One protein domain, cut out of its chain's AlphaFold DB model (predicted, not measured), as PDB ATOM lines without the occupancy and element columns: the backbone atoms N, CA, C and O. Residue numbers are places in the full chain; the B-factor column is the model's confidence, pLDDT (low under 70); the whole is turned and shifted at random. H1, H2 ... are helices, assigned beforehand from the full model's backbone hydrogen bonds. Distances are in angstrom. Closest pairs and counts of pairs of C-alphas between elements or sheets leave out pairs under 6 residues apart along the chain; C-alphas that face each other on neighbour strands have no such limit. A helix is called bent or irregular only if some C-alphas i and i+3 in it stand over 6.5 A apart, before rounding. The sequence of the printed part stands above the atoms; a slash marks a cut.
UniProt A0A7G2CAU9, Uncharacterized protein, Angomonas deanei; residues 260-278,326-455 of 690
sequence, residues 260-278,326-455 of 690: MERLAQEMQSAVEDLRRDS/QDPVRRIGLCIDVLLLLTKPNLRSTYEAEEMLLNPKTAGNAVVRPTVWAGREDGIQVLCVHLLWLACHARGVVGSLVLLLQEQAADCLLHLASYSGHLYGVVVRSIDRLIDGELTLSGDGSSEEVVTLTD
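Overview. This is residues 260 to 278 and 326 to 455 of the 690 residues of an uncharacterized protein of Angomonas deanei (UniProt A0A7G2CAU9). Four helices, H1, H2, H5 and H6, stand side by side in an up-and-down bundle, each running against the one before it in the chain, and H7 packs at a steep angle on H5 and H6. From one end an arm sticks out, H3 with residues 358 to 366, which folds back toward the body and makes the length. The printed part has 149 residues with seven named helices, H1 to H7 in order, and no named strand; its class is all helix. It is compact, with a radius of gyration of the C-alphas of 17.0 A, yet elongated, spanning 57 by 31 by 29 A.

Arrangement. H1, residues 260 to 278, touches H2, residues 328 to 342, at a shallow tilt of 27 degrees, opposite ways; their closest C-alphas, Ala 270 and Pro 328, are 4.6 A apart. H1 also touches residues 378 to 386 of H5, residues 377 to 396, at a shallow tilt of 26 degrees, the same way, closest at the C-alphas of Glu 261 and Gly 379, 4.4 A. H2 touches H6, residues 400 to 419, at a shallow tilt of 30 degrees, the same way, closest at the C-alphas of Leu 340 and Cys 412, 5.7 A. H5 and H6, the two hubs, form a helical hairpin, opposite ways at a shallow tilt of 33 degrees, only just short of steep; the C-alphas of Ala 391 and Gln 406 are closest, 4.3 A. H7, residues 421 to 436, touches H5 at a steep tilt of 47 degrees, closest at the C-alphas of Val 385 and Ser 430, 6.3 A. It touches H6 at 49 degrees, also steep, closest at the C-alphas of Ala 417 and Tyr 424, 3.9 A. H3, residues 350 to 357, touches no helix; H4, residues 372 to 375, is close to H1 but not clearly touching, the C-alphas of Met 260 and Trp 373 being 6.7 A apart. Every O i to N i+4 pair is within hydrogen-bond range in H1, H3, H6 and H7, against 10 of 11 in H2 and 13 of 16 in H5; H4 is too short for one.

Along the chain. H1 begins at C-alpha 260 (-23.867, 31.126, -33.572) and is 26.9 A long; H2 is 21.1 A. H5, 30.7 A, has a kink of 30 degrees near residue 390 and is irregular, with C-alphas 392 and 395 7.6 A apart. H6 is 29.7 A long, and H7, 22.1 A, ends at C-alpha 436 (-31.713, 5.913, -33.619).

Size, cuts and confidence. The farthest C-alphas, Asn 359 and Ser 447, are 57.4 A apart. Residues 279 to 325 are not printed; the gap is 15.2 A. The link from H3 to H4 is long. Mean pLDDT of the printed part is 79.1; 44 residues are under 70, among them 393 to 402 and 441 to 452.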
ATOM      1  N   MET A 260     -23.503  32.545 -33.438       93.69
ATOM      2  CA  MET A 260     -23.867  31.126 -33.572       93.69
ATOM      3  C   MET A 260     -24.995  30.730 -32.616       93.69
ATOM      4  O   MET A 260     -25.967  30.118 -33.049       93.69
ATOM      5  N   GLU A 261     -24.899  31.113 -31.342       93.12
ATOM      6  CA  GLU A 261     -25.935  30.837 -30.338       93.12
ATOM      7  C   GLU A 261     -27.236  31.565 -30.671       93.12
ATOM      8  O   GLU A 261     -28.316  30.989 -30.581       93.12
ATOM      9  N   ARG A 262     -27.130  32.814 -31.129       92.25
ATOM     10  CA  ARG A 262     -28.295  33.591 -31.541       92.25
ATOM     11  C   ARG A 262     -29.013  32.961 -32.736       92.25
ATOM     12  O   ARG A 262     -30.231  32.828 -32.715       92.25
ATOM     13  N   LEU A 263     -28.276  32.555 -33.772       94.19
ATOM     14  CA  LEU A 263     -28.857  31.876 -34.938       94.19
ATOM     15  C   LEU A 263     -29.495  30.541 -34.550       94.19
ATOM     16  O   LEU A 263     -30.521  30.180 -35.116       94.19
ATOM     17  N   ALA A 264     -28.910  29.823 -33.588       93.06
ATOM     18  CA  ALA A 264     -29.488  28.596 -33.058       93.06
ATOM     19  C   ALA A 264     -30.860  28.848 -32.413       93.06
ATOM     20  O   ALA A 264     -31.821  28.163 -32.756       93.06
ATOM     21  N   GLN A 265     -30.967  29.869 -31.556       92.06
ATOM     22  CA  GLN A 265     -32.216  30.256 -30.890       92.06
ATOM     23  C   GLN A 265     -33.298  30.707 -31.885       92.06
ATOM     24  O   GLN A 265     -34.441  30.258 -31.809       92.06
ATOM     25  N   GLU A 266     -32.938  31.558 -32.849       91.38
ATOM     26  CA  GLU A 266     -33.860  32.040 -33.889       91.38
ATOM     27  C   GLU A 266     -34.347  30.895 -34.791       91.38
ATOM     28  O   GLU A 266     -35.536  30.805 -35.106       91.38
ATOM     29  N   MET A 267     -33.445  29.983 -35.178       91.44
ATOM     30  CA  MET A 267     -33.787  28.802 -35.972       91.44
ATOM     31  C   MET A 267     -34.712  27.862 -35.200       91.44
ATOM     32  O   MET A 267     -35.701  27.394 -35.761       91.44
ATOM     33  N   GLN A 268     -34.411  27.604 -33.926       90.06
ATOM     34  CA  GLN A 268     -35.239  26.776 -33.056       90.06
ATOM     35  C   GLN A 268     -36.660  27.341 -32.971       90.06
ATOM     36  O   GLN A 268     -37.616  26.644 -33.305       90.06
ATOM     37  N   SER A 269     -36.793  28.626 -32.621       89.12
ATOM     38  CA  SER A 269     -38.092  29.302 -32.534       89.12
ATOM     39  C   SER A 269     -38.859  29.248 -33.859       89.12
ATOM     40  O   SER A 269     -40.040  28.904 -33.872       89.12
ATOM     41  N   ALA A 270     -38.201  29.534 -34.987       88.12
ATOM     42  CA  ALA A 270     -38.859  29.537 -36.290       88.12
ATOM     43  C   ALA A 270     -39.289  28.131 -36.746       88.12
ATOM     44  O   ALA A 270     -40.351  27.979 -37.351       88.12
ATOM     45  N   VAL A 271     -38.499  27.094 -36.451       84.75
ATOM     46  CA  VAL A 271     -38.859  25.698 -36.740       84.75
ATOM     47  C   VAL A 271     -40.035  25.244 -35.877       84.75
ATOM     48  O   VAL A 271     -40.934  24.577 -36.388       84.75
ATOM     49  N   GLU A 272     -40.072  25.618 -34.598       83.88
ATOM     50  CA  GLU A 272     -41.221  25.341 -33.731       83.88
ATOM     51  C   GLU A 272     -42.504  26.003 -34.248       83.88
ATOM     52  O   GLU A 272     -43.552  25.357 -34.297       83.88
ATOM     53  N   ASP A 273     -42.428  27.259 -34.692       82.69
ATOM     54  CA  ASP A 273     -43.576  27.977 -35.257       82.69
ATOM     55  C   ASP A 273     -44.060  27.346 -36.571       82.69
ATOM     56  O   ASP A 273     -45.256  27.103 -36.736       82.69
ATOM     57  N   LEU A 274     -43.138  26.972 -37.468       79.69
ATOM     58  CA  LEU A 274     -43.469  26.276 -38.719       79.69
ATOM     59  C   LEU A 274     -44.216  24.956 -38.470       79.69
ATOM     60  O   LEU A 274     -45.081  24.556 -39.255       79.69
ATOM     61  N   ARG A 275     -43.874  24.260 -37.382       75.12
ATOM     62  CA  ARG A 275     -44.533  23.013 -36.979       75.12
ATOM     63  C   ARG A 275     -45.935  23.265 -36.439       75.12
ATOM     64  O   ARG A 275     -46.854  22.574 -36.866       75.12
ATOM     65  N   ARG A 276     -46.116  24.272 -35.574       74.19
ATOM     66  CA  ARG A 276     -47.437  24.650 -35.029       74.19
ATOM     67  C   ARG A 276     -48.438  24.992 -36.135       74.19
ATOM     68  O   ARG A 276     -49.601  24.618 -36.030       74.19
ATOM     69  N   ASP A 277     -47.981  25.638 -37.205       64.44
ATOM     70  CA  ASP A 277     -48.818  25.968 -38.367       64.44
ATOM     71  C   ASP A 277     -49.132  24.758 -39.268       64.44
ATOM     72  O   ASP A 277     -50.089  24.787 -40.045       64.44
ATOM     73  N   SER A 278     -48.338  23.687 -39.172       56.78
ATOM     74  CA  SER A 278     -48.517  22.449 -39.943       56.78
ATOM     75  C   SER A 278     -49.493  21.463 -39.286       56.78
ATOM     76  O   SER A 278     -49.960  20.539 -39.959       56.78
ATOM     77  N   GLN A 326     -42.788  37.788 -39.065       55.06
ATOM     78  CA  GLN A 326     -43.576  36.718 -38.463       55.06
ATOM     79  C   GLN A 326     -43.591  35.417 -39.278       55.06
ATOM     80  O   GLN A 326     -43.910  34.378 -38.709       55.06
ATOM     81  N   ASP A 327     -43.217  35.426 -40.565       76.69
ATOM     82  CA  ASP A 327     -43.188  34.191 -41.363       76.69
ATOM     83  C   ASP A 327     -42.000  33.296 -40.936       76.69
ATOM     84  O   ASP A 327     -40.836  33.678 -41.137       76.69
ATOM     85  N   PRO A 328     -42.247  32.103 -40.356       81.88
ATOM     86  CA  PRO A 328     -41.184  31.200 -39.925       81.88
ATOM     87  C   PRO A 328     -40.281  30.750 -41.082       81.88
ATOM     88  O   PRO A 328     -39.070  30.627 -40.899       81.88
ATOM     89  N   VAL A 329     -40.823  30.587 -42.296       82.62
ATOM     90  CA  VAL A 329     -40.051  30.176 -43.485       82.62
ATOM     91  C   VAL A 329     -38.985  31.215 -43.813       82.62
ATOM     92  O   VAL A 329     -37.838  30.888 -44.130       82.62
ATOM     93  N   ARG A 330     -39.343  32.492 -43.691       82.62
ATOM     94  CA  ARG A 330     -38.420  33.590 -43.937       82.62
ATOM     95  C   ARG A 330     -37.349  33.702 -42.859       82.62
ATOM     96  O   ARG A 330     -36.190  33.924 -43.204       82.62
ATOM     97  N   ARG A 331     -37.707  33.546 -41.580       85.94
ATOM     98  CA  ARG A 331     -36.730  33.543 -40.475       85.94
ATOM     99  C   ARG A 331     -35.703  32.422 -40.638       85.94
ATOM    100  O   ARG A 331     -34.506  32.678 -40.517       85.94
ATOM    101  N   ILE A 332     -36.149  31.224 -41.022       87.94
ATOM    102  CA  ILE A 332     -35.266  30.098 -41.367       87.94
ATOM    103  C   ILE A 332     -34.326  30.482 -42.518       87.94
ATOM    104  O   ILE A 332     -33.113  30.300 -42.406       87.94
ATOM    105  N   GLY A 333     -34.858  31.066 -43.598       86.69
ATOM    106  CA  GLY A 333     -34.052  31.524 -44.734       86.69
ATOM    107  C   GLY A 333     -32.974  32.538 -44.343       86.69
ATOM    108  O   GLY A 333     -31.817  32.379 -44.723       86.69
ATOM    109  N   LEU A 334     -33.314  33.527 -43.512       87.62
ATOM    110  CA  LEU A 334     -32.348  34.515 -43.020       87.62
ATOM    111  C   LEU A 334     -31.252  33.875 -42.158       87.62
ATOM    112  O   LEU A 334     -30.084  34.243 -42.294       87.62
ATOM    113  N   CYS A 335     -31.604  32.908 -41.304       92.38
ATOM    114  CA  CYS A 335     -30.614  32.164 -40.530       92.38
ATOM    115  C   CYS A 335     -29.657  31.391 -41.447       92.38
ATOM    116  O   CYS A 335     -28.441  31.472 -41.274       92.38
ATOM    117  N   ILE A 336     -30.189  30.685 -42.448       90.62
ATOM    118  CA  ILE A 336     -29.399  29.935 -43.431       90.62
ATOM    119  C   ILE A 336     -28.462  30.862 -44.218       90.62
ATOM    120  O   ILE A 336     -27.280  30.551 -44.350       90.62
ATOM    121  N   ASP A 337     -28.937  32.019 -44.685       87.56
ATOM    122  CA  ASP A 337     -28.115  32.984 -45.427       87.56
ATOM    123  C   ASP A 337     -26.904  33.460 -44.608       87.56
ATOM    124  O   ASP A 337     -25.775  33.530 -45.113       87.56
ATOM    125  N   VAL A 338     -27.117  33.748 -43.320       90.94
ATOM    126  CA  VAL A 338     -26.039  34.129 -42.401       90.94
ATOM    127  C   VAL A 338     -25.083  32.953 -42.171       90.94
ATOM    128  O   VAL A 338     -23.862  33.125 -42.276       90.94
ATOM    129  N   LEU A 339     -25.610  31.753 -41.911       92.94
ATOM    130  CA  LEU A 339     -24.815  30.547 -41.658       92.94
ATOM    131  C   LEU A 339     -23.952  30.158 -42.855       92.94
ATOM    132  O   LEU A 339     -22.772  29.857 -42.672       92.94
ATOM    133  N   LEU A 340     -24.480  30.215 -44.079       88.81
ATOM    134  CA  LEU A 340     -23.730  29.914 -45.301       88.81
ATOM    135  C   LEU A 340     -22.504  30.815 -45.460       88.81
ATOM    136  O   LEU A 340     -21.480  30.372 -45.981       88.81
ATOM    137  N   LEU A 341     -22.589  32.072 -45.019       86.75
ATOM    138  CA  LEU A 341     -21.492  33.034 -45.106       86.75
ATOM    139  C   LEU A 341     -20.504  32.897 -43.943       86.75
ATOM    140  O   LEU A 341     -19.301  33.008 -44.183       86.75
ATOM    141  N   LEU A 342     -20.984  32.615 -42.726       89.00
ATOM    142  CA  LEU A 342     -20.138  32.334 -41.559       89.00
ATOM    143  C   LEU A 342     -19.331  31.042 -41.735       89.00
ATOM    144  O   LEU A 342     -18.137  31.021 -41.457       89.00
ATOM    145  N   THR A 343     -19.965  29.986 -42.244       88.31
ATOM    146  CA  THR A 343     -19.373  28.643 -42.369       88.31
ATOM    147  C   THR A 343     -18.680  28.412 -43.712       88.31
ATOM    148  O   THR A 343     -18.139  27.332 -43.950       88.31
ATOM    149  N   LYS A 344     -18.672  29.412 -44.609       84.31
ATOM    150  CA  LYS A 344     -18.186  29.247 -45.982       84.31
ATOM    151  C   LYS A 344     -16.749  28.691 -46.001       84.31
ATOM    152  O   LYS A 344     -15.847  29.332 -45.453       84.31
ATOM    153  N   PRO A 345     -16.491  27.569 -46.701       74.81
ATOM    154  CA  PRO A 345     -15.203  26.875 -46.634       74.81
ATOM    155  C   PRO A 345     -14.055  27.679 -47.250       74.81
ATOM    156  O   PRO A 345     -12.908  27.537 -46.831       74.81
ATOM    157  N   ASN A 346     -14.354  28.535 -48.230       80.19
ATOM    158  CA  ASN A 346     -13.418  29.517 -48.762       80.19
ATOM    159  C   ASN A 346     -14.172  30.781 -49.187       80.19
ATOM    160  O   ASN A 346     -15.146  30.729 -49.944       80.19
ATOM    161  N   LEU A 347     -13.722  31.931 -48.693       76.94
ATOM    162  CA  LEU A 347     -14.287  33.232 -49.042       76.94
ATOM    163  C   LEU A 347     -13.793  33.743 -50.399       76.94
ATOM    164  O   LEU A 347     -14.458  34.606 -50.974       76.94
ATOM    165  N   ARG A 348     -12.667  33.225 -50.911       75.88
ATOM    166  CA  ARG A 348     -12.139  33.595 -52.232       75.88
ATOM    167  C   ARG A 348     -13.040  33.122 -53.364       75.88
ATOM    168  O   ARG A 348     -13.758  32.128 -53.230       75.88
ATOM    169  N   SER A 349     -12.981  33.827 -54.493       68.88
ATOM    170  CA  SER A 349     -13.564  33.309 -55.730       68.88
ATOM    171  C   SER A 349     -12.774  32.095 -56.232       68.88
ATOM    172  O   SER A 349     -11.587  31.942 -55.938       68.88
ATOM    173  N   THR A 350     -13.437  31.226 -56.994       65.25
ATOM    174  CA  THR A 350     -12.806  30.050 -57.613       65.25
ATOM    175  C   THR A 350     -11.624  30.448 -58.498       65.25
ATOM    176  O   THR A 350     -10.557  29.858 -58.379       65.25
ATOM    177  N   TYR A 351     -11.768  31.524 -59.276       63.50
ATOM    178  CA  TYR A 351     -10.709  32.063 -60.135       63.50
ATOM    179  C   TYR A 351      -9.471  32.535 -59.349       63.50
ATOM    180  O   TYR A 351      -8.352  32.161 -59.681       63.50
ATOM    181  N   GLU A 352      -9.655  33.298 -58.263       66.81
ATOM    182  CA  GLU A 352      -8.535  33.759 -57.421       66.81
ATOM    183  C   GLU A 352      -7.830  32.598 -56.704       66.81
ATOM    184  O   GLU A 352      -6.618  32.634 -56.490       66.81
ATOM    185  N   ALA A 353      -8.583  31.569 -56.301       67.25
ATOM    186  CA  ALA A 353      -8.013  30.379 -55.684       67.25
ATOM    187  C   ALA A 353      -7.162  29.582 -56.688       67.25
ATOM    188  O   ALA A 353      -6.044  29.190 -56.355       67.25
ATOM    189  N   GLU A 354      -7.653  29.397 -57.917       67.81
ATOM    190  CA  GLU A 354      -6.927  28.739 -59.011       67.81
ATOM    191  C   GLU A 354      -5.659  29.512 -59.405       67.81
ATOM    192  O   GLU A 354      -4.584  28.921 -59.523       67.81
ATOM    193  N   GLU A 355      -5.738  30.840 -59.520       67.94
ATOM    194  CA  GLU A 355      -4.588  31.697 -59.833       67.94
ATOM    195  C   GLU A 355      -3.496  31.633 -58.750       67.94
ATOM    196  O   GLU A 355      -2.298  31.620 -59.045       67.94
ATOM    197  N   MET A 356      -3.885  31.530 -57.477       63.66
ATOM    198  CA  MET A 356      -2.936  31.399 -56.370       63.66
ATOM    199  C   MET A 356      -2.312  30.010 -56.247       63.66
ATOM    200  O   MET A 356      -1.174  29.912 -55.784       63.66
ATOM    201  N   LEU A 357      -3.025  28.957 -56.657       65.56
ATOM    202  CA  LEU A 357      -2.496  27.591 -56.729       65.56
ATOM    203  C   LEU A 357      -1.435  27.449 -57.828       65.56
ATOM    204  O   LEU A 357      -0.504  26.661 -57.673       65.56
ATOM    205  N   LEU A 358      -1.514  28.263 -58.886       73.19
ATOM    206  CA  LEU A 358      -0.484  28.342 -59.928       73.19
ATOM    207  C   LEU A 358       0.836  28.959 -59.423       73.19
ATOM    208  O   LEU A 358       1.873  28.781 -60.060       73.19
ATOM    209  N   ASN A 359       0.831  29.641 -58.270       69.38
ATOM    210  CA  ASN A 359       2.020  30.241 -57.665       69.38
ATOM    211  C   ASN A 359       2.450  29.504 -56.372       69.38
ATOM    212  O   ASN A 359       1.835  29.673 -55.313       69.38
ATOM    213  N   PRO A 360       3.574  28.759 -56.379       59.34
ATOM    214  CA  PRO A 360       3.976  27.898 -55.258       59.34
ATOM    215  C   PRO A 360       4.331  28.662 -53.972       59.34
ATOM    216  O   PRO A 360       4.234  28.112 -52.879       59.34
ATOM    217  N   LYS A 361       4.691  29.953 -54.066       65.75
ATOM    218  CA  LYS A 361       4.966  30.811 -52.895       65.75
ATOM    219  C   LYS A 361       3.702  31.254 -52.149       65.75
ATOM    220  O   LYS A 361       3.794  31.693 -51.008       65.75
ATOM    221  N   THR A 362       2.533  31.163 -52.782       58.31
ATOM    222  CA  THR A 362       1.251  31.643 -52.242       58.31
ATOM    223  C   THR A 362       0.243  30.530 -51.960       58.31
ATOM    224  O   THR A 362      -0.768  30.795 -51.310       58.31
ATOM    225  N   ALA A 363       0.537  29.291 -52.369       53.72
ATOM    226  CA  ALA A 363      -0.326  28.123 -52.182       53.72
ATOM    227  C   ALA A 363      -0.694  27.856 -50.706       53.72
ATOM    228  O   ALA A 363      -1.836  27.520 -50.411       53.72
ATOM    229  N   GLY A 364       0.222  28.099 -49.756       54.94
ATOM    230  CA  GLY A 364      -0.054  27.953 -48.315       54.94
ATOM    231  C   GLY A 364      -1.098  28.935 -47.761       54.94
ATOM    232  O   GLY A 364      -1.713  28.668 -46.735       54.94
ATOM    233  N   ASN A 365      -1.355  30.038 -48.470       58.91
ATOM    234  CA  ASN A 365      -2.380  31.026 -48.133       58.91
ATOM    235  C   ASN A 365      -3.634  30.879 -49.010       58.91
ATOM    236  O   ASN A 365      -4.408  31.833 -49.088       58.91
ATOM    237  N   ALA A 366      -3.817  29.764 -49.735       61.16
ATOM    238  CA  ALA A 366      -4.863  29.601 -50.754       61.16
ATOM    239  C   ALA A 366      -6.295  29.584 -50.186       61.16
ATOM    240  O   ALA A 366      -7.221  30.073 -50.841       61.16
ATOM    241  N   VAL A 367      -6.475  29.094 -48.956       67.94
ATOM    242  CA  VAL A 367      -7.778  29.026 -48.282       67.94
ATOM    243  C   VAL A 367      -7.890  30.159 -47.268       67.94
ATOM    244  O   VAL A 367      -7.064  30.274 -46.367       67.94
ATOM    245  N   VAL A 368      -8.928  30.988 -47.402       79.38
ATOM    246  CA  VAL A 368      -9.252  32.021 -46.411       79.38
ATOM    247  C   VAL A 368     -10.686  31.816 -45.955       79.38
ATOM    248  O   VAL A 368     -11.617  31.980 -46.745       79.38
ATOM    249  N   ARG A 369     -10.863  31.448 -44.686       82.25
ATOM    250  CA  ARG A 369     -12.166  31.113 -44.106       82.25
ATOM    251  C   ARG A 369     -12.287  31.617 -42.667       82.25
ATOM    252  O   ARG A 369     -11.258  31.644 -41.990       82.25
ATOM    253  N   PRO A 370     -13.493  32.003 -42.210       81.88
ATOM    254  CA  PRO A 370     -13.755  32.318 -40.806       81.88
ATOM    255  C   PRO A 370     -13.489  31.100 -39.926       81.88
ATOM    256  O   PRO A 370     -13.702  29.967 -40.362       81.88
ATOM    257  N   THR A 371     -13.016  31.330 -38.704       87.75
ATOM    258  CA  THR A 371     -12.563  30.249 -37.810       87.75
ATOM    259  C   THR A 371     -13.164  30.322 -36.417       87.75
ATOM    260  O   THR A 371     -13.318  29.286 -35.776       87.75
ATOM    261  N   VAL A 372     -13.557  31.513 -35.953       89.81
ATOM    262  CA  VAL A 372     -14.025  31.705 -34.571       89.81
ATOM    263  C   VAL A 372     -15.317  30.937 -34.289       89.81
ATOM    264  O   VAL A 372     -15.479  30.380 -33.205       89.81
ATOM    265  N   TRP A 373     -16.211  30.840 -35.277       91.38
ATOM    266  CA  TRP A 373     -17.474  30.110 -35.140       91.38
ATOM    267  C   TRP A 373     -17.268  28.629 -34.805       91.38
ATOM    268  O   TRP A 373     -18.103  28.051 -34.120       91.38
ATOM    269  N   ALA A 374     -16.155  28.022 -35.230       89.75
ATOM    270  CA  ALA A 374     -15.901  26.596 -35.044       89.75
ATOM    271  C   ALA A 374     -15.673  26.203 -33.575       89.75
ATOM    272  O   ALA A 374     -15.804  25.030 -33.243       89.75
ATOM    273  N   GLY A 375     -15.348  27.164 -32.701       88.00
ATOM    274  CA  GLY A 375     -15.224  26.941 -31.257       88.00
ATOM    275  C   GLY A 375     -16.544  27.033 -30.484       88.00
ATOM    276  O   GLY A 375     -16.530  26.933 -29.261       88.00
ATOM    277  N   ARG A 376     -17.677  27.272 -31.158       90.38
ATOM    278  CA  ARG A 376     -19.000  27.478 -30.542       90.38
ATOM    279  C   ARG A 376     -19.834  26.197 -30.604       90.38
ATOM    280  O   ARG A 376     -20.852  26.139 -31.290       90.38
ATOM    281  N   GLU A 377     -19.351  25.145 -29.941       87.62
ATOM    282  CA  GLU A 377     -19.913  23.792 -30.063       87.62
ATOM    283  C   GLU A 377     -21.400  23.713 -29.694       87.62
ATOM    284  O   GLU A 377     -22.158  23.093 -30.438       87.62
ATOM    285  N   ASP A 378     -21.832  24.373 -28.616       86.81
ATOM    286  CA  ASP A 378     -23.225  24.322 -28.145       86.81
ATOM    287  C   ASP A 378     -24.202  24.860 -29.203       86.81
ATOM    288  O   ASP A 378     -25.172  24.192 -29.570       86.81
ATOM    289  N   GLY A 379     -23.896  26.028 -29.779       88.56
ATOM    290  CA  GLY A 379     -24.688  26.609 -30.865       88.56
ATOM    291  C   GLY A 379     -24.674  25.743 -32.128       88.56
ATOM    292  O   GLY A 379     -25.709  25.564 -32.768       88.56
ATOM    293  N   ILE A 380     -23.523  25.154 -32.477       92.75
ATOM    294  CA  ILE A 380     -23.405  24.258 -33.638       92.75
ATOM    295  C   ILE A 380     -24.262  23.003 -33.457       92.75
ATOM    296  O   ILE A 380     -24.910  22.580 -34.410       92.75
ATOM    297  N   GLN A 381     -24.284  22.404 -32.264       90.56
ATOM    298  CA  GLN A 381     -25.076  21.200 -32.005       90.56
ATOM    299  C   GLN A 381     -26.571  21.460 -32.212       90.56
ATOM    300  O   GLN A 381     -27.214  20.711 -32.947       90.56
ATOM    301  N   VAL A 382     -27.102  22.548 -31.647       90.19
ATOM    302  CA  VAL A 382     -28.511  22.945 -31.830       90.19
ATOM    303  C   VAL A 382     -28.816  23.222 -33.306       90.19
ATOM    304  O   VAL A 382     -29.794  22.715 -33.856       90.19
ATOM    305  N   LEU A 383     -27.937  23.951 -34.001       93.62
ATOM    306  CA  LEU A 383     -28.087  24.209 -35.434       93.62
ATOM    307  C   LEU A 383     -28.096  22.923 -36.265       93.62
ATOM    308  O   LEU A 383     -28.928  22.792 -37.160       93.62
ATOM    309  N   CYS A 384     -27.214  21.964 -35.974       93.31
ATOM    310  CA  CYS A 384     -27.165  20.683 -36.675       93.31
ATOM    311  C   CYS A 384     -28.495  19.931 -36.579       93.31
ATOM    312  O   CYS A 384     -28.961  19.411 -37.590       93.31
ATOM    313  N   VAL A 385     -29.126  19.915 -35.402       90.12
ATOM    314  CA  VAL A 385     -30.432  19.274 -35.186       90.12
ATOM    315  C   VAL A 385     -31.500  19.893 -36.097       90.12
ATOM    316  O   VAL A 385     -32.163  19.179 -36.854       90.12
ATOM    317  N   HIS A 386     -31.644  21.222 -36.079       89.94
ATOM    318  CA  HIS A 386     -32.679  21.912 -36.856       89.94
ATOM    319  C   HIS A 386     -32.409  21.895 -38.366       89.94
ATOM    320  O   HIS A 386     -33.333  21.687 -39.152       89.94
ATOM    321  N   LEU A 387     -31.152  22.052 -38.792       92.00
ATOM    322  CA  LEU A 387     -30.766  21.953 -40.203       92.00
ATOM    323  C   LEU A 387     -30.999  20.541 -40.748       92.00
ATOM    324  O   LEU A 387     -31.462  20.388 -41.878       92.00
ATOM    325  N   LEU A 388     -30.714  19.510 -39.947       90.12
ATOM    326  CA  LEU A 388     -30.940  18.121 -40.333       90.12
ATOM    327  C   LEU A 388     -32.436  17.817 -40.463       90.12
ATOM    328  O   LEU A 388     -32.845  17.178 -41.435       90.12
ATOM    329  N   TRP A 389     -33.257  18.334 -39.545       86.25
ATOM    330  CA  TRP A 389     -34.714  18.261 -39.652       86.25
ATOM    331  C   TRP A 389     -35.227  18.943 -40.933       86.25
ATOM    332  O   TRP A 389     -35.982  18.336 -41.693       86.25
ATOM    333  N   LEU A 390     -34.763  20.161 -41.239       85.88
ATOM    334  CA  LEU A 390     -35.143  20.884 -42.462       85.88
ATOM    335  C   LEU A 390     -34.747  20.119 -43.735       85.88
ATOM    336  O   LEU A 390     -35.559  19.970 -44.655       85.88
ATOM    337  N   ALA A 391     -33.524  19.586 -43.771       85.75
ATOM    338  CA  ALA A 391     -33.016  18.812 -44.899       85.75
ATOM    339  C   ALA A 391     -33.840  17.534 -45.155       85.75
ATOM    340  O   ALA A 391     -34.034  17.148 -46.309       85.75
ATOM    341  N   CYS A 392     -34.366  16.897 -44.103       79.44
ATOM    342  CA  CYS A 392     -35.034  15.598 -44.208       79.44
ATOM    343  C   CYS A 392     -36.568  15.675 -44.325       79.44
ATOM    344  O   CYS A 392     -37.156  14.897 -45.080       79.44
ATOM    345  N   HIS A 393     -37.233  16.601 -43.625       69.62
ATOM    346  CA  HIS A 393     -38.679  16.502 -43.348       69.62
ATOM    347  C   HIS A 393     -39.572  17.505 -44.082       69.62
ATOM    348  O   HIS A 393     -40.791  17.343 -44.092       69.62
ATOM    349  N   ALA A 394     -39.022  18.497 -44.778       57.41
ATOM    350  CA  ALA A 394     -39.825  19.553 -45.404       57.41
ATOM    351  C   ALA A 394     -40.555  19.143 -46.714       57.41
ATOM    352  O   ALA A 394     -41.120  19.980 -47.415       57.41
ATOM    353  N   ARG A 395     -40.619  17.840 -47.035       54.78
ATOM    354  CA  ARG A 395     -41.285  17.296 -48.241       54.78
ATOM    355  C   ARG A 395     -42.819  17.345 -48.204       54.78
ATOM    356  O   ARG A 395     -43.449  17.141 -49.239       54.78
ATOM    357  N   GLY A 396     -43.416  17.587 -47.034       49.84
ATOM    358  CA  GLY A 396     -44.872  17.666 -46.845       49.84
ATOM    359  C   GLY A 396     -45.483  19.051 -47.091       49.84
ATOM    360  O   GLY A 396     -46.690  19.151 -47.305       49.84
ATOM    361  N   VAL A 397     -44.670  20.110 -47.104       49.94
ATOM    362  CA  VAL A 397     -45.133  21.493 -47.287       49.94
ATOM    363  C   VAL A 397     -44.978  21.857 -48.763       49.94
ATOM    364  O   VAL A 397     -43.873  22.040 -49.268       49.94
ATOM    365  N   VAL A 398     -46.091  21.903 -49.497       43.25
ATOM    366  CA  VAL A 398     -46.099  22.179 -50.943       43.25
ATOM    367  C   VAL A 398     -45.719  23.645 -51.193       43.25
ATOM    368  O   VAL A 398     -46.578  24.521 -51.225       43.25
ATOM    369  N   GLY A 399     -44.427  23.919 -51.387       59.19
ATOM    370  CA  GLY A 399     -43.910  25.234 -51.770       59.19
ATOM    371  C   GLY A 399     -42.492  25.154 -52.341       59.19
ATOM    372  O   GLY A 399     -41.613  24.534 -51.748       59.19
ATOM    373  N   SER A 400     -42.239  25.798 -53.486       62.19
ATOM    374  CA  SER A 400     -40.912  25.825 -54.135       62.19
ATOM    375  C   SER A 400     -39.810  26.418 -53.246       62.19
ATOM    376  O   SER A 400     -38.651  26.036 -53.371       62.19
ATOM    377  N   LEU A 401     -40.176  27.324 -52.335       65.75
ATOM    378  CA  LEU A 401     -39.266  27.951 -51.374       65.75
ATOM    379  C   LEU A 401     -38.762  26.966 -50.315       65.75
ATOM    380  O   LEU A 401     -37.604  27.037 -49.923       65.75
ATOM    381  N   VAL A 402     -39.600  26.020 -49.893       69.38
ATOM    382  CA  VAL A 402     -39.232  25.038 -48.871       69.38
ATOM    383  C   VAL A 402     -38.161  24.090 -49.406       69.38
ATOM    384  O   VAL A 402     -37.178  23.855 -48.716       69.38
ATOM    385  N   LEU A 403     -38.288  23.632 -50.658       71.25
ATOM    386  CA  LEU A 403     -37.271  22.800 -51.319       71.25
ATOM    387  C   LEU A 403     -35.907  23.501 -51.400       71.25
ATOM    388  O   LEU A 403     -34.886  22.873 -51.130       71.25
ATOM    389  N   LEU A 404     -35.893  24.802 -51.713       77.25
ATOM    390  CA  LEU A 404     -34.660  25.592 -51.728       77.25
ATOM    391  C   LEU A 404     -34.010  25.637 -50.338       77.25
ATOM    392  O   LEU A 404     -32.803  25.442 -50.219       77.25
ATOM    393  N   LEU A 405     -34.808  25.831 -49.285       79.94
ATOM    394  CA  LEU A 405     -34.307  25.816 -47.909       79.94
ATOM    395  C   LEU A 405     -33.745  24.444 -47.513       79.94
ATOM    396  O   LEU A 405     -32.755  24.395 -46.790       79.94
ATOM    397  N   GLN A 406     -34.317  23.335 -48.003       82.12
ATOM    398  CA  GLN A 406     -33.770  21.996 -47.740       82.12
ATOM    399  C   GLN A 406     -32.360  21.833 -48.315       82.12
ATOM    400  O   GLN A 406     -31.464  21.341 -47.629       82.12
ATOM    401  N   GLU A 407     -32.162  22.256 -49.566       83.56
ATOM    402  CA  GLU A 407     -30.857  22.188 -50.231       83.56
ATOM    403  C   GLU A 407     -29.828  23.059 -49.506       83.56
ATOM    404  O   GLU A 407     -28.733  22.595 -49.183       83.56
ATOM    405  N   GLN A 408     -30.203  24.292 -49.164       87.31
ATOM    406  CA  GLN A 408     -29.316  25.211 -48.457       87.31
ATOM    407  C   GLN A 408     -29.006  24.757 -47.019       87.31
ATOM    408  O   GLN A 408     -27.893  24.971 -46.531       87.31
ATOM    409  N   ALA A 409     -29.950  24.100 -46.337       90.19
ATOM    410  CA  ALA A 409     -29.718  23.515 -45.019       90.19
ATOM    411  C   ALA A 409     -28.707  22.358 -45.089       90.19
ATOM    412  O   ALA A 409     -27.785  22.288 -44.271       90.19
ATOM    413  N   ALA A 410     -28.824  21.494 -46.104       89.12
ATOM    414  CA  ALA A 410     -27.844  20.444 -46.361       89.12
ATOM    415  C   ALA A 410     -26.457  21.026 -46.692       89.12
ATOM    416  O   ALA A 410     -25.449  20.523 -46.194       89.12
ATOM    417  N   ASP A 411     -26.386  22.114 -47.465       89.31
ATOM    418  CA  ASP A 411     -25.129  22.825 -47.732       89.31
ATOM    419  C   ASP A 411     -24.486  23.380 -46.453       89.31
ATOM    420  O   ASP A 411     -23.275  23.241 -46.275       89.31
ATOM    421  N   CYS A 412     -25.274  23.940 -45.527       92.06
ATOM    422  CA  CYS A 412     -24.769  24.386 -44.225       92.06
ATOM    423  C   CYS A 412     -24.149  23.228 -43.430       92.06
ATOM    424  O   CYS A 412     -23.022  23.349 -42.948       92.06
ATOM    425  N   LEU A 413     -24.841  22.086 -43.334       93.62
ATOM    426  CA  LEU A 413     -24.320  20.890 -42.656       93.62
ATOM    427  C   LEU A 413     -23.005  20.408 -43.281       93.62
ATOM    428  O   LEU A 413     -22.067  20.042 -42.573       93.62
ATOM    429  N   LEU A 414     -22.903  20.451 -44.609       91.19
ATOM    430  CA  LEU A 414     -21.693  20.053 -45.324       91.19
ATOM    431  C   LEU A 414     -20.546  21.044 -45.134       91.19
ATOM    432  O   LEU A 414     -19.398  20.619 -45.005       91.19
ATOM    433  N   HIS A 415     -20.827  22.346 -45.079       90.50
ATOM    434  CA  HIS A 415     -19.824  23.353 -44.741       90.50
ATOM    435  C   HIS A 415     -19.252  23.113 -43.340       90.50
ATOM    436  O   HIS A 415     -18.027  23.071 -43.194       90.50
ATOM    437  N   LEU A 416     -20.113  22.854 -42.346       91.94
ATOM    438  CA  LEU A 416     -19.700  22.485 -40.987       91.94
ATOM    439  C   LEU A 416     -18.815  21.227 -40.996       91.94
ATOM    440  O   LEU A 416     -17.699  21.252 -40.473       91.94
ATOM    441  N   ALA A 417     -19.269  20.157 -41.656       91.62
ATOM    442  CA  ALA A 417     -18.541  18.892 -41.740       91.62
ATOM    443  C   ALA A 417     -17.184  19.022 -42.459       91.62
ATOM    444  O   ALA A 417     -16.218  18.359 -42.090       91.62
ATOM    445  N   SER A 418     -17.084  19.895 -43.465       89.69
ATOM    446  CA  SER A 418     -15.856  20.104 -44.248       89.69
ATOM    447  C   SER A 418     -14.754  20.866 -43.503       89.69
ATOM    448  O   SER A 418     -13.607  20.912 -43.955       89.69
ATOM    449  N   TYR A 419     -15.080  21.517 -42.382       89.50
ATOM    450  CA  TYR A 419     -14.141  22.412 -41.714       89.50
ATOM    451  C   TYR A 419     -13.032  21.660 -40.967       89.50
ATOM    452  O   TYR A 419     -11.856  22.022 -41.089       89.50
ATOM    453  N   SER A 420     -13.407  20.639 -40.187       89.69
ATOM    454  CA  SER A 420     -12.495  19.820 -39.381       89.69
ATOM    455  C   SER A 420     -13.093  18.443 -39.087       89.69
ATOM    456  O   SER A 420     -14.312  18.289 -39.060       89.69
ATOM    457  N   GLY A 421     -12.242  17.464 -38.759       89.50
ATOM    458  CA  GLY A 421     -12.700  16.125 -38.369       89.50
ATOM    459  C   GLY A 421     -13.575  16.113 -37.109       89.50
ATOM    460  O   GLY A 421     -14.499  15.310 -37.022       89.50
ATOM    461  N   HIS A 422     -13.347  17.036 -36.169       92.62
ATOM    462  CA  HIS A 422     -14.198  17.180 -34.985       92.62
ATOM    463  C   HIS A 422     -15.628  17.593 -35.369       92.62
ATOM    464  O   HIS A 422     -16.586  16.937 -34.967       92.62
ATOM    465  N   LEU A 423     -15.779  18.632 -36.200       93.00
ATOM    466  CA  LEU A 423     -17.097  19.093 -36.655       93.00
ATOM    467  C   LEU A 423     -17.781  18.094 -37.591       93.00
ATOM    468  O   LEU A 423     -18.996  17.933 -37.519       93.00
ATOM    469  N   TYR A 424     -17.013  17.358 -38.397       95.25
ATOM    470  CA  TYR A 424     -17.534  16.196 -39.117       95.25
ATOM    471  C   TYR A 424     -18.179  15.201 -38.143       95.25
ATOM    472  O   TYR A 424     -19.324  14.803 -38.339       95.25
ATOM    473  N   GLY A 425     -17.494  14.875 -37.042       94.25
ATOM    474  CA  GLY A 425     -18.024  14.024 -35.974       94.25
ATOM    475  C   GLY A 425     -19.262  14.595 -35.266       94.25
ATOM    476  O   GLY A 425     -20.127  13.836 -34.837       94.25
ATOM    477  N   VAL A 426     -19.406  15.921 -35.145       93.81
ATOM    478  CA  VAL A 426     -20.640  16.555 -34.625       93.81
ATOM    479  C   VAL A 426     -21.827  16.290 -35.558       93.81
ATOM    480  O   VAL A 426     -22.903  15.907 -35.092       93.81
ATOM    481  N   VAL A 427     -21.635  16.443 -36.872       95.06
ATOM    482  CA  VAL A 427     -22.680  16.163 -37.869       95.06
ATOM    483  C   VAL A 427     -23.013  14.669 -37.896       95.06
ATOM    484  O   VAL A 427     -24.190  14.317 -37.867       95.06
ATOM    485  N   VAL A 428     -22.003  13.790 -37.850       95.00
ATOM    486  CA  VAL A 428     -22.185  12.329 -37.758       95.00
ATOM    487  C   VAL A 428     -23.050  11.959 -36.552       95.00
ATOM    488  O   VAL A 428     -24.065  11.293 -36.723       95.00
ATOM    489  N   ARG A 429     -22.720  12.461 -35.353       93.75
ATOM    490  CA  ARG A 429     -23.503  12.210 -34.129       93.75
ATOM    491  C   ARG A 429     -24.949  12.697 -34.232       93.75
ATOM    492  O   ARG A 429     -25.841  12.091 -33.650       93.75
ATOM    493  N   SER A 430     -25.188  13.787 -34.959       92.19
ATOM    494  CA  SER A 430     -26.545  14.306 -35.184       92.19
ATOM    495  C   SER A 430     -27.353  13.382 -36.103       92.19
ATOM    496  O   SER A 430     -28.536  13.161 -35.862       92.19
ATOM    497  N   ILE A 431     -26.710  12.800 -37.122       92.56
ATOM    498  CA  ILE A 431     -27.322  11.799 -38.006       92.56
ATOM    499  C   ILE A 431     -27.562  10.480 -37.259       92.56
ATOM    500  O   ILE A 431     -28.637   9.909 -37.413       92.56
ATOM    501  N   ASP A 432     -26.618  10.033 -36.421       92.44
ATOM    502  CA  ASP A 432     -26.789   8.851 -35.561       92.44
ATOM    503  C   ASP A 432     -28.036   9.006 -34.681       92.44
ATOM    504  O   ASP A 432     -28.953   8.195 -34.765       92.44
ATOM    505  N   ARG A 433     -28.151  10.129 -33.954       89.56
ATOM    506  CA  ARG A 433     -29.338  10.435 -33.135       89.56
ATOM    507  C   ARG A 433     -30.634  10.456 -33.945       89.56
ATOM    508  O   ARG A 433     -31.673  10.044 -33.441       89.56
ATOM    509  N   LEU A 434     -30.606  10.942 -35.187       88.69
ATOM    510  CA  LEU A 434     -31.787  10.919 -36.057       88.69
ATOM    511  C   LEU A 434     -32.182   9.491 -36.449       88.69
ATOM    512  O   LEU A 434     -33.367   9.166 -36.469       88.69
ATOM    513  N   ILE A 435     -31.199   8.658 -36.787       87.06
ATOM    514  CA  ILE A 435     -31.400   7.267 -37.201       87.06
ATOM    515  C   ILE A 435     -31.896   6.410 -36.034       87.06
ATOM    516  O   ILE A 435     -32.810   5.606 -36.222       87.06
ATOM    517  N   ASP A 436     -31.346   6.628 -34.842       85.62
ATOM    518  CA  ASP A 436     -31.713   5.913 -33.619       85.62
ATOM    519  C   ASP A 436     -33.059   6.386 -33.039       85.62
ATOM    520  O   ASP A 436     -33.617   5.745 -32.150       85.62
ATOM    521  N   GLY A 437     -33.628   7.479 -33.568       80.44
ATOM    522  CA  GLY A 437     -34.861   8.068 -33.043       80.44
ATOM    523  C   GLY A 437     -34.654   8.712 -31.670       80.44
ATOM    524  O   GLY A 437     -35.541   8.680 -30.828       80.44
ATOM    525  N   GLU A 438     -33.479   9.286 -31.436       78.94
ATOM    526  CA  GLU A 438     -33.112  10.009 -30.212       78.94
ATOM    527  C   GLU A 438     -32.966  11.520 -30.454       78.94
ATOM    528  O   GLU A 438     -32.638  12.284 -29.546       78.94
ATOM    529  N   LEU A 439     -33.173  11.985 -31.692       76.69
ATOM    530  CA  LEU A 439     -33.052  13.396 -32.038       76.69
ATOM    531  C   LEU A 439     -34.252  14.187 -31.497       76.69
ATOM    532  O   LEU A 439     -35.365  14.076 -32.014       76.69
ATOM    533  N   THR A 440     -34.014  15.012 -30.480       74.88
ATOM    534  CA  THR A 440     -35.011  15.906 -29.877       74.88
ATOM    535  C   THR A 440     -34.828  17.343 -30.365       74.88
ATOM    536  O   THR A 440     -33.708  17.817 -30.542       74.88
ATOM    537  N   LEU A 441     -35.941  18.043 -30.610       69.69
ATOM    538  CA  LEU A 441     -35.946  19.438 -31.087       69.69
ATOM    539  C   LEU A 441     -36.076  20.481 -29.969       69.69
ATOM    540  O   LEU A 441     -35.976  21.668 -30.256       69.69
ATOM    541  N   SER A 442     -36.326  20.053 -28.729       62.19
ATOM    542  CA  SER A 442     -36.561  20.943 -27.588       62.19
ATOM    543  C   SER A 442     -35.388  20.903 -26.614       62.19
ATOM    544  O   SER A 442     -34.915  19.825 -26.256       62.19
ATOM    545  N   GLY A 443     -34.941  22.085 -26.184       51.75
ATOM    546  CA  GLY A 443     -33.953  22.268 -25.118       51.75
ATOM    547  C   GLY A 443     -34.555  22.532 -23.733       51.75
ATOM    548  O   GLY A 443     -33.817  22.497 -22.756       51.75
ATOM    549  N   ASP A 444     -35.869  22.770 -23.629       41.59
ATOM    550  CA  ASP A 444     -36.517  23.228 -22.391       41.59
ATOM    551  C   ASP A 444     -37.841  22.489 -22.141       41.59
ATOM    552  O   ASP A 444     -38.891  22.892 -22.642       41.59
ATOM    553  N   GLY A 445     -37.775  21.405 -21.354       44.66
ATOM    554  CA  GLY A 445     -38.793  20.898 -20.406       44.66
ATOM    555  C   GLY A 445     -40.253  20.685 -20.849       44.66
ATOM    556  O   GLY A 445     -41.071  20.239 -20.047       44.66
ATOM    557  N   SER A 446     -40.610  20.987 -22.091       43.78
ATOM    558  CA  SER A 446     -41.942  20.865 -22.666       43.78
ATOM    559  C   SER A 446     -41.911  19.773 -23.727       43.78
ATOM    560  O   SER A 446     -41.064  19.803 -24.613       43.78
ATOM    561  N   SER A 447     -42.800  18.784 -23.549       48.06
ATOM    562  CA  SER A 447     -43.064  17.627 -24.422       48.06
ATOM    563  C   SER A 447     -41.939  17.326 -25.421       48.06
ATOM    564  O   SER A 447     -42.017  17.757 -26.570       48.06
ATOM    565  N   GLU A 448     -40.908  16.591 -24.990       55.62
ATOM    566  CA  GLU A 448     -39.849  16.098 -25.878       55.62
ATOM    567  C   GLU A 448     -40.465  15.274 -27.015       55.62
ATOM    568  O   GLU A 448     -40.839  14.114 -26.844       55.62
ATOM    569  N   GLU A 449     -40.618  15.894 -28.182       58.84
ATOM    570  CA  GLU A 449     -41.102  15.209 -29.369       58.84
ATOM    571  C   GLU A 449     -39.901  14.712 -30.174       58.84
ATOM    572  O   GLU A 449     -39.102  15.487 -30.710       58.84
ATOM    573  N   VAL A 450     -39.765  13.389 -30.223       67.31
ATOM    574  CA  VAL A 450     -38.715  12.693 -30.963       67.31
ATOM    575  C   VAL A 450     -38.922  12.879 -32.466       67.31
ATOM    576  O   VAL A 450     -39.981  12.562 -33.012       67.31
ATOM    577  N   VAL A 451     -37.886  13.343 -33.167       68.12
ATOM    578  CA  VAL A 451     -37.887  13.406 -34.630       68.12
ATOM    579  C   VAL A 451     -37.765  11.994 -35.189       68.12
ATOM    580  O   VAL A 451     -36.713  11.367 -35.105       68.12
ATOM    581  N   THR A 452     -38.833  11.508 -35.821       68.56
ATOM    582  CA  THR A 452     -38.831  10.216 -36.515       68.56
ATOM    583  C   THR A 452     -38.666  10.411 -38.018       68.56
ATOM    584  O   THR A 452     -39.341  11.231 -38.646       68.56
ATOM    585  N   LEU A 453     -37.740   9.672 -38.625       73.69
ATOM    586  CA  LEU A 453     -37.519   9.695 -40.069       73.69
ATOM    587  C   LEU A 453     -38.484   8.719 -40.758       73.69
ATOM    588  O   LEU A 453     -38.311   7.506 -40.681       73.69
ATOM    589  N   THR A 454     -39.514   9.242 -41.426       68.81
ATOM    590  CA  THR A 454     -40.523   8.421 -42.125       68.81
ATOM    591  C   THR A 454     -40.082   7.978 -43.523       68.81
ATOM    592  O   THR A 454     -40.527   6.938 -44.005       68.81
ATOM    593  N   ASP A 455     -39.201   8.743 -44.174       76.88
ATOM    594  CA  ASP A 455     -38.618   8.441 -45.484       76.88
ATOM    595  C   ASP A 455     -37.095   8.684 -45.459       76.88
ATOM    596  O   ASP A 455     -36.654   9.839 -45.413       76.88
TER     597      ASP A 455